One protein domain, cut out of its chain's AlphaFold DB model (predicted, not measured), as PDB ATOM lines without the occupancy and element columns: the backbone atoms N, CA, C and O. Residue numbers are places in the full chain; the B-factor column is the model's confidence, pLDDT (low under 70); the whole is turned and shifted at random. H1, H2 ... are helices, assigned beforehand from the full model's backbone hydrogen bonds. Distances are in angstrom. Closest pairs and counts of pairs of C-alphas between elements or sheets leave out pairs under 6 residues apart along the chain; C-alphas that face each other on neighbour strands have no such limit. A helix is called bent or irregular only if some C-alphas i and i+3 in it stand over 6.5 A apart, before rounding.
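Overview. This is residues 71 to 122 of the 152 residues of the protein "Acyl-coenzyme A thioesterase 9 mitochondrial" of Prunus yedoensis var. nudiflora (UniProt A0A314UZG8). Two helices, H1 and the shorter H2, form the arms of an open, flat V, with the loop of residues 94 to 99 at its apex and no contact between the arms. H1 runs toward the apex and H2 runs away from it, with a kink in H2 near residue 113. The printed part has 52 residues with two named helices, H1 then H2, and no named strand; its class is all helix. It is extended, with a radius of gyration of the C-alphas of 17.6 A and spans of 46 by 38 by 7 A.

Along the chain. H1, the longest helix, covers residues 71 to 93 and measures 34.1 A from first to last C-alpha. It begins at C-alpha 71, at (159.970, 116.100, 179.118), and ends at C-alpha 93, at (182.486, 102.557, 200.855). H2 covers residues 100 to 119 and measures 26.8 A, ending at C-alpha 119, at (197.816, 98.412, 174.235).

Arrangement. H1 and H2 are apart, with no C-alpha of the one within 8 A of the other. A short link of 6 residues joins them. H2 has a kink of 35 degrees near residue 113; it is neither bent nor irregular, but only just: C-alphas 113 and 116 are 6.2 A apart. Of the O i to N i+4 pairs, 18 of 19 in H1 and 14 of 16 in H2 are within hydrogen-bond range.

Size, cuts and confidence. The two C-alphas farthest apart are those of Lys 71 and Ile 102, at 47.5 A. Residues 71 to 122 stand free, of which 71 to 93 belong to H1 and 100 to 119 belong to H2: each of their C-alphas has no C-alpha 8 or more residues along the chain within 10 A. The printed part has no cut and no long link. The mean pLDDT of the printed part is 70.8, with 83 for H1 and 64 for H2; the model's confidence is low, under 70, at residues 91 to 105, residue 111 and residues 113 to 122.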
ATOM      1  N   LYS A  71     160.410 116.983 178.019       92.25
ATOM      2  CA  LYS A  71     159.970 116.100 179.118       92.25
ATOM      3  C   LYS A  71     160.765 114.791 179.144       92.25
ATOM      4  O   LYS A  71     161.089 114.317 180.228       92.25
ATOM      5  N   GLN A  72     161.078 114.247 177.968       88.19
ATOM      6  CA  GLN A  72     161.846 113.014 177.815       88.19
ATOM      7  C   GLN A  72     163.290 113.203 178.290       88.19
ATOM      8  O   GLN A  72     163.748 112.442 179.137       88.19
ATOM      9  N   GLU A  73     163.968 114.268 177.855       89.75
ATOM     10  CA  GLU A  73     165.327 114.586 178.323       89.75
ATOM     11  C   GLU A  73     165.377 114.777 179.841       89.75
ATOM     12  O   GLU A  73     166.276 114.274 180.508       89.75
ATOM     13  N   LYS A  74     164.384 115.467 180.418       92.81
ATOM     14  CA  LYS A  74     164.296 115.661 181.874       92.81
ATOM     15  C   LYS A  74     164.135 114.346 182.634       92.81
ATOM     16  O   LYS A  74     164.634 114.241 183.753       92.81
ATOM     17  N   ALA A  75     163.418 113.377 182.068       91.19
ATOM     18  CA  ALA A  75     163.267 112.055 182.666       91.19
ATOM     19  C   ALA A  75     164.594 111.281 182.617       91.19
ATOM     20  O   ALA A  75     165.081 110.867 183.671       91.19
ATOM     21  N   LEU A  76     165.218 111.202 181.436       88.88
ATOM     22  CA  LEU A  76     166.509 110.534 181.227       88.88
ATOM     23  C   LEU A  76     167.621 111.132 182.099       88.88
ATOM     24  O   LEU A  76     168.424 110.401 182.687       88.88
ATOM     25  N   PHE A  77     167.635 112.459 182.242       91.31
ATOM     26  CA  PHE A  77     168.597 113.159 183.086       91.31
ATOM     27  C   PHE A  77     168.469 112.752 184.557       91.31
ATOM     28  O   PHE A  77     169.469 112.434 185.198       91.31
ATOM     29  N   LYS A  78     167.241 112.725 185.096       91.94
ATOM     30  CA  LYS A  78     166.983 112.349 186.497       91.94
ATOM     31  C   LYS A  78     167.319 110.888 186.776       91.94
ATOM     32  O   LYS A  78     167.913 110.582 187.808       91.94
ATOM     33  N   GLU A  79     166.946 109.994 185.865       90.25
ATOM     34  CA  GLU A  79     167.270 108.571 185.964       90.25
ATOM     35  C   GLU A  79     168.790 108.353 185.988       90.25
ATOM     36  O   GLU A  79     169.331 107.676 186.870       90.25
ATOM     37  N   THR A  80     169.497 109.008 185.069       88.06
ATOM     38  CA  THR A  80     170.957 108.931 184.977       88.06
ATOM     39  C   THR A  80     171.646 109.551 186.189       88.06
ATOM     40  O   THR A  80     172.613 108.991 186.714       88.06
ATOM     41  N   GLU A  81     171.128 110.665 186.702       91.00
ATOM     42  CA  GLU A  81     171.625 111.290 187.926       91.00
ATOM     43  C   GLU A  81     171.497 110.346 189.132       91.00
ATOM     44  O   GLU A  81     172.472 110.158 189.872       91.00
ATOM     45  N   ALA A  82     170.348 109.681 189.288       89.88
ATOM     46  CA  ALA A  82     170.133 108.689 190.339       89.88
ATOM     47  C   ALA A  82     171.123 107.519 190.214       89.88
ATOM     48  O   ALA A  82     171.801 107.173 191.192       89.88
ATOM     49  N   ARG A  83     171.299 106.970 189.007       87.12
ATOM     50  CA  ARG A  83     172.271 105.900 188.737       87.12
ATOM     51  C   ARG A  83     173.706 106.324 189.054       87.12
ATOM     52  O   ARG A  83     174.447 105.585 189.711       87.12
ATOM     53  N   ASN A  84     174.111 107.528 188.661       85.88
ATOM     54  CA  ASN A  84     175.457 108.022 188.939       85.88
ATOM     55  C   ASN A  84     175.671 108.324 190.433       85.88
ATOM     56  O   ASN A  84     176.767 108.093 190.953       85.88
ATOM     57  N   SER A  85     174.637 108.782 191.145       85.56
ATOM     58  CA  SER A  85     174.680 108.969 192.602       85.56
ATOM     59  C   SER A  85     174.938 107.643 193.330       85.56
ATOM     60  O   SER A  85     175.808 107.567 194.203       85.56
ATOM     61  N   LEU A  86     174.283 106.565 192.885       85.06
ATOM     62  CA  LEU A  86     174.469 105.217 193.414       85.06
ATOM     63  C   LEU A  86     175.875 104.681 193.117       85.06
ATOM     64  O   LEU A  86     176.514 104.076 193.977       85.06
ATOM     65  N   ARG A  87     176.403 104.937 191.915       80.12
ATOM     66  CA  ARG A  87     177.782 104.561 191.569       80.12
ATOM     67  C   ARG A  87     178.806 105.263 192.466       80.12
ATOM     68  O   ARG A  87     179.774 104.639 192.902       80.12
ATOM     69  N   LYS A  88     178.598 106.551 192.759       80.12
ATOM     70  CA  LYS A  88     179.482 107.327 193.643       80.12
ATOM     71  C   LYS A  88     179.424 106.836 195.090       80.12
ATOM     72  O   LYS A  88     180.472 106.730 195.721       80.12
ATOM     73  N   SER A  89     178.240 106.492 195.597       77.44
ATOM     74  CA  SER A  89     178.098 105.996 196.972       77.44
ATOM     75  C   SER A  89     178.745 104.623 197.179       77.44
ATOM     76  O   SER A  89     179.302 104.373 198.246       77.44
ATOM     77  N   LYS A  90     178.756 103.758 196.153       74.12
ATOM     78  CA  LYS A  90     179.485 102.478 196.186       74.12
ATOM     79  C   LYS A  90     181.007 102.671 196.222       74.12
ATOM     80  O   LYS A  90     181.664 102.044 197.043       74.12
ATOM     81  N   ARG A  91     181.555 103.603 195.427       65.12
ATOM     82  CA  ARG A  91     183.002 103.916 195.426       65.12
ATOM     83  C   ARG A  91     183.517 104.466 196.759       65.12
ATOM     84  O   ARG A  91     184.659 104.209 197.108       65.12
ATOM     85  N   GLY A  92     182.695 105.221 197.492       55.50
ATOM     86  CA  GLY A  92     183.087 105.773 198.794       55.50
ATOM     87  C   GLY A  92     183.255 104.712 199.887       55.50
ATOM     88  O   GLY A  92     184.113 104.862 200.746       55.50
ATOM     89  N   LYS A  93     182.480 103.620 199.832       53.78
ATOM     90  CA  LYS A  93     182.486 102.557 200.855       53.78
ATOM     91  C   LYS A  93     183.604 101.529 200.678       53.78
ATOM     92  O   LYS A  93     183.974 100.854 201.629       53.78
ATOM     93  N   GLU A  94     184.142 101.406 199.470       50.31
ATOM     94  CA  GLU A  94     185.182 100.426 199.140       50.31
ATOM     95  C   GLU A  94     186.579 100.851 199.629       50.31
ATOM     96  O   GLU A  94     187.490 100.038 199.648       50.31
ATOM     97  N   LEU A  95     186.759 102.103 200.070       51.97
ATOM     98  CA  LEU A  95     188.042 102.625 200.561       51.97
ATOM     99  C   LEU A  95     188.239 102.487 202.083       51.97
ATOM    100  O   LEU A  95     189.339 102.746 202.565       51.97
ATOM    101  N   GLU A  96     187.215 102.082 202.843       51.50
ATOM    102  CA  GLU A  96     187.246 102.111 204.319       51.50
ATOM    103  C   GLU A  96     187.555 100.757 204.990       51.50
ATOM    104  O   GLU A  96     187.852 100.725 206.183       51.50
ATOM    105  N   ASN A  97     187.577  99.639 204.252       49.72
ATOM    106  CA  ASN A  97     187.825  98.315 204.838       49.72
ATOM    107  C   ASN A  97     189.262  97.831 204.565       49.72
ATOM    108  O   ASN A  97     189.683  97.697 203.422       49.72
ATOM    109  N   GLY A  98     190.023  97.508 205.615       52.75
ATOM    110  CA  GLY A  98     191.441  97.103 205.553       52.75
ATOM    111  C   GLY A  98     191.792  95.851 204.724       52.75
ATOM    112  O   GLY A  98     192.971  95.536 204.585       52.75
ATOM    113  N   GLU A  99     190.820  95.158 204.121       53.72
ATOM    114  CA  GLU A  99     191.027  94.068 203.144       53.72
ATOM    115  C   GLU A  99     191.446  94.567 201.740       53.72
ATOM    116  O   GLU A  99     191.852  93.780 200.879       53.72
ATOM    117  N   VAL A 100     191.393  95.886 201.514       55.97
ATOM    118  CA  VAL A 100     191.645  96.568 200.230       55.97
ATOM    119  C   VAL A 100     193.111  96.516 199.782       55.97
ATOM    120  O   VAL A 100     193.393  96.544 198.589       55.97
ATOM    121  N   LEU A 101     194.081  96.412 200.699       54.41
ATOM    122  CA  LEU A 101     195.502  96.482 200.325       54.41
ATOM    123  C   LEU A 101     196.006  95.198 199.637       54.41
ATOM    124  O   LEU A 101     196.749  95.268 198.659       54.41
ATOM    125  N   ILE A 102     195.576  94.022 200.112       58.12
ATOM    126  CA  ILE A 102     195.949  92.720 199.523       58.12
ATOM    127  C   ILE A 102     195.261  92.532 198.164       58.12
ATOM    128  O   ILE A 102     195.864  92.032 197.213       58.12
ATOM    129  N   THR A 103     194.006  92.971 198.055       61.28
ATOM    130  CA  THR A 103     193.240  92.953 196.804       61.28
ATOM    131  C   THR A 103     193.785  93.955 195.792       61.28
ATOM    132  O   THR A 103     193.909  93.594 194.627       61.28
ATOM    133  N   LYS A 104     194.219  95.151 196.212       67.88
ATOM    134  CA  LYS A 104     194.831  96.150 195.322       67.88
ATOM    135  C   LYS A 104     196.096  95.633 194.633       67.88
ATOM    136  O   LYS A 104     196.179  95.734 193.417       67.88
ATOM    137  N   ASN A 105     197.017  94.998 195.361       69.00
ATOM    138  CA  ASN A 105     198.232  94.430 194.754       69.00
ATOM    139  C   ASN A 105     197.911  93.298 193.759       69.00
ATOM    140  O   ASN A 105     198.547  93.188 192.712       69.00
ATOM    141  N   ARG A 106     196.900  92.465 194.056       73.31
ATOM    142  CA  ARG A 106     196.418  91.425 193.127       73.31
ATOM    143  C   ARG A 106     195.766  92.024 191.883       73.31
ATOM    144  O   ARG A 106     196.030  91.553 190.784       73.31
ATOM    145  N   VAL A 107     194.944  93.058 192.048       71.62
ATOM    146  CA  VAL A 107     194.300  93.773 190.939       71.62
ATOM    147  C   VAL A 107     195.344  94.479 190.075       71.62
ATOM    148  O   VAL A 107     195.264  94.393 188.857       71.62
ATOM    149  N   GLU A 108     196.355  95.113 190.670       75.56
ATOM    150  CA  GLU A 108     197.458  95.742 189.934       75.56
ATOM    151  C   GLU A 108     198.274  94.719 189.134       75.56
ATOM    152  O   GLU A 108     198.596  94.982 187.976       75.56
ATOM    153  N   ALA A 109     198.535  93.531 189.688       75.44
ATOM    154  CA  ALA A 109     199.184  92.444 188.953       75.44
ATOM    155  C   ALA A 109     198.333  91.963 187.760       75.44
ATOM    156  O   ALA A 109     198.834  91.883 186.640       75.44
ATOM    157  N   MET A 110     197.029  91.739 187.966       71.62
ATOM    158  CA  MET A 110     196.106  91.340 186.891       71.62
ATOM    159  C   MET A 110     195.962  92.431 185.814       71.62
ATOM    160  O   MET A 110     195.876  92.133 184.624       71.62
ATOM    161  N   LEU A 111     195.964  93.708 186.208       67.62
ATOM    162  CA  LEU A 111     195.933  94.836 185.276       67.62
ATOM    163  C   LEU A 111     197.240  94.970 184.492       67.62
ATOM    164  O   LEU A 111     197.185  95.327 183.319       67.62
ATOM    165  N   ALA A 112     198.395  94.678 185.097       71.12
ATOM    166  CA  ALA A 112     199.679  94.671 184.400       71.12
ATOM    167  C   ALA A 112     199.736  93.577 183.321       71.12
ATOM    168  O   ALA A 112     200.205  93.838 182.213       71.12
ATOM    169  N   GLU A 113     199.186  92.392 183.602       66.56
ATOM    170  CA  GLU A 113     199.034  91.315 182.614       66.56
ATOM    171  C   GLU A 113     198.078  91.721 181.478       66.56
ATOM    172  O   GLU A 113     198.400  91.572 180.297       66.56
ATOM    173  N   GLY A 114     196.926  92.311 181.816       59.72
ATOM    174  CA  GLY A 114     195.943  92.781 180.835       59.72
ATOM    175  C   GLY A 114     196.386  94.007 180.024       59.72
ATOM    176  O   GLY A 114     195.908  94.211 178.907       59.72
ATOM    177  N   TRP A 115     197.310  94.822 180.546       59.56
ATOM    178  CA  TRP A 115     197.799  96.046 179.893       59.56
ATOM    179  C   TRP A 115     198.416  95.745 178.529       59.56
ATOM    180  O   TRP A 115     198.170  96.484 177.569       59.56
ATOM    181  N   ILE A 116     199.194  94.664 178.437       59.12
ATOM    182  CA  ILE A 116     199.883  94.248 177.211       59.12
ATOM    183  C   ILE A 116     198.859  93.998 176.097       59.12
ATOM    184  O   ILE A 116     199.006  94.538 175.006       59.12
ATOM    185  N   PHE A 117     197.770  93.288 176.399       57.72
ATOM    186  CA  PHE A 117     196.694  93.027 175.439       57.72
ATOM    187  C   PHE A 117     195.894  94.281 175.075       57.72
ATOM    188  O   PHE A 117     195.494  94.444 173.926       57.72
ATOM    189  N   ASN A 118     195.688  95.189 176.032       53.88
ATOM    190  CA  ASN A 118     194.905  96.408 175.817       53.88
ATOM    191  C   ASN A 118     195.651  97.448 174.951       53.88
ATOM    192  O   ASN A 118     195.031  98.211 174.218       53.88
ATOM    193  N   ASN A 119     196.989  97.474 175.012       52.75
ATOM    194  CA  ASN A 119     197.816  98.412 174.235       52.75
ATOM    195  C   ASN A 119     198.393  97.796 172.956       52.75
ATOM    196  O   ASN A 119     198.678  98.520 172.005       52.75
ATOM    197  N   MET A 120     198.544  96.471 172.911       60.31
ATOM    198  CA  MET A 120     198.878  95.714 171.706       60.31
ATOM    199  C   MET A 120     197.761  94.709 171.405       60.31
ATOM    200  O   MET A 120     197.951  93.505 171.585       60.31
ATOM    201  N   PRO A 121     196.600  95.167 170.902       55.53
ATOM    202  CA  PRO A 121     195.497  94.272 170.548       55.53
ATOM    203  C   PRO A 121     195.885  93.257 169.461       55.53
ATOM    204  O   PRO A 121     195.280  92.195 169.372       55.53
ATOM    205  N   SER A 122     196.944  93.526 168.684       57.47
ATOM    206  CA  SER A 122     197.543  92.571 167.741       57.47
ATOM    207  C   SER A 122     198.134  91.319 168.402       57.47
ATOM    208  O   SER A 122     198.415  90.350 167.705       57.47
TER     209      SER A 122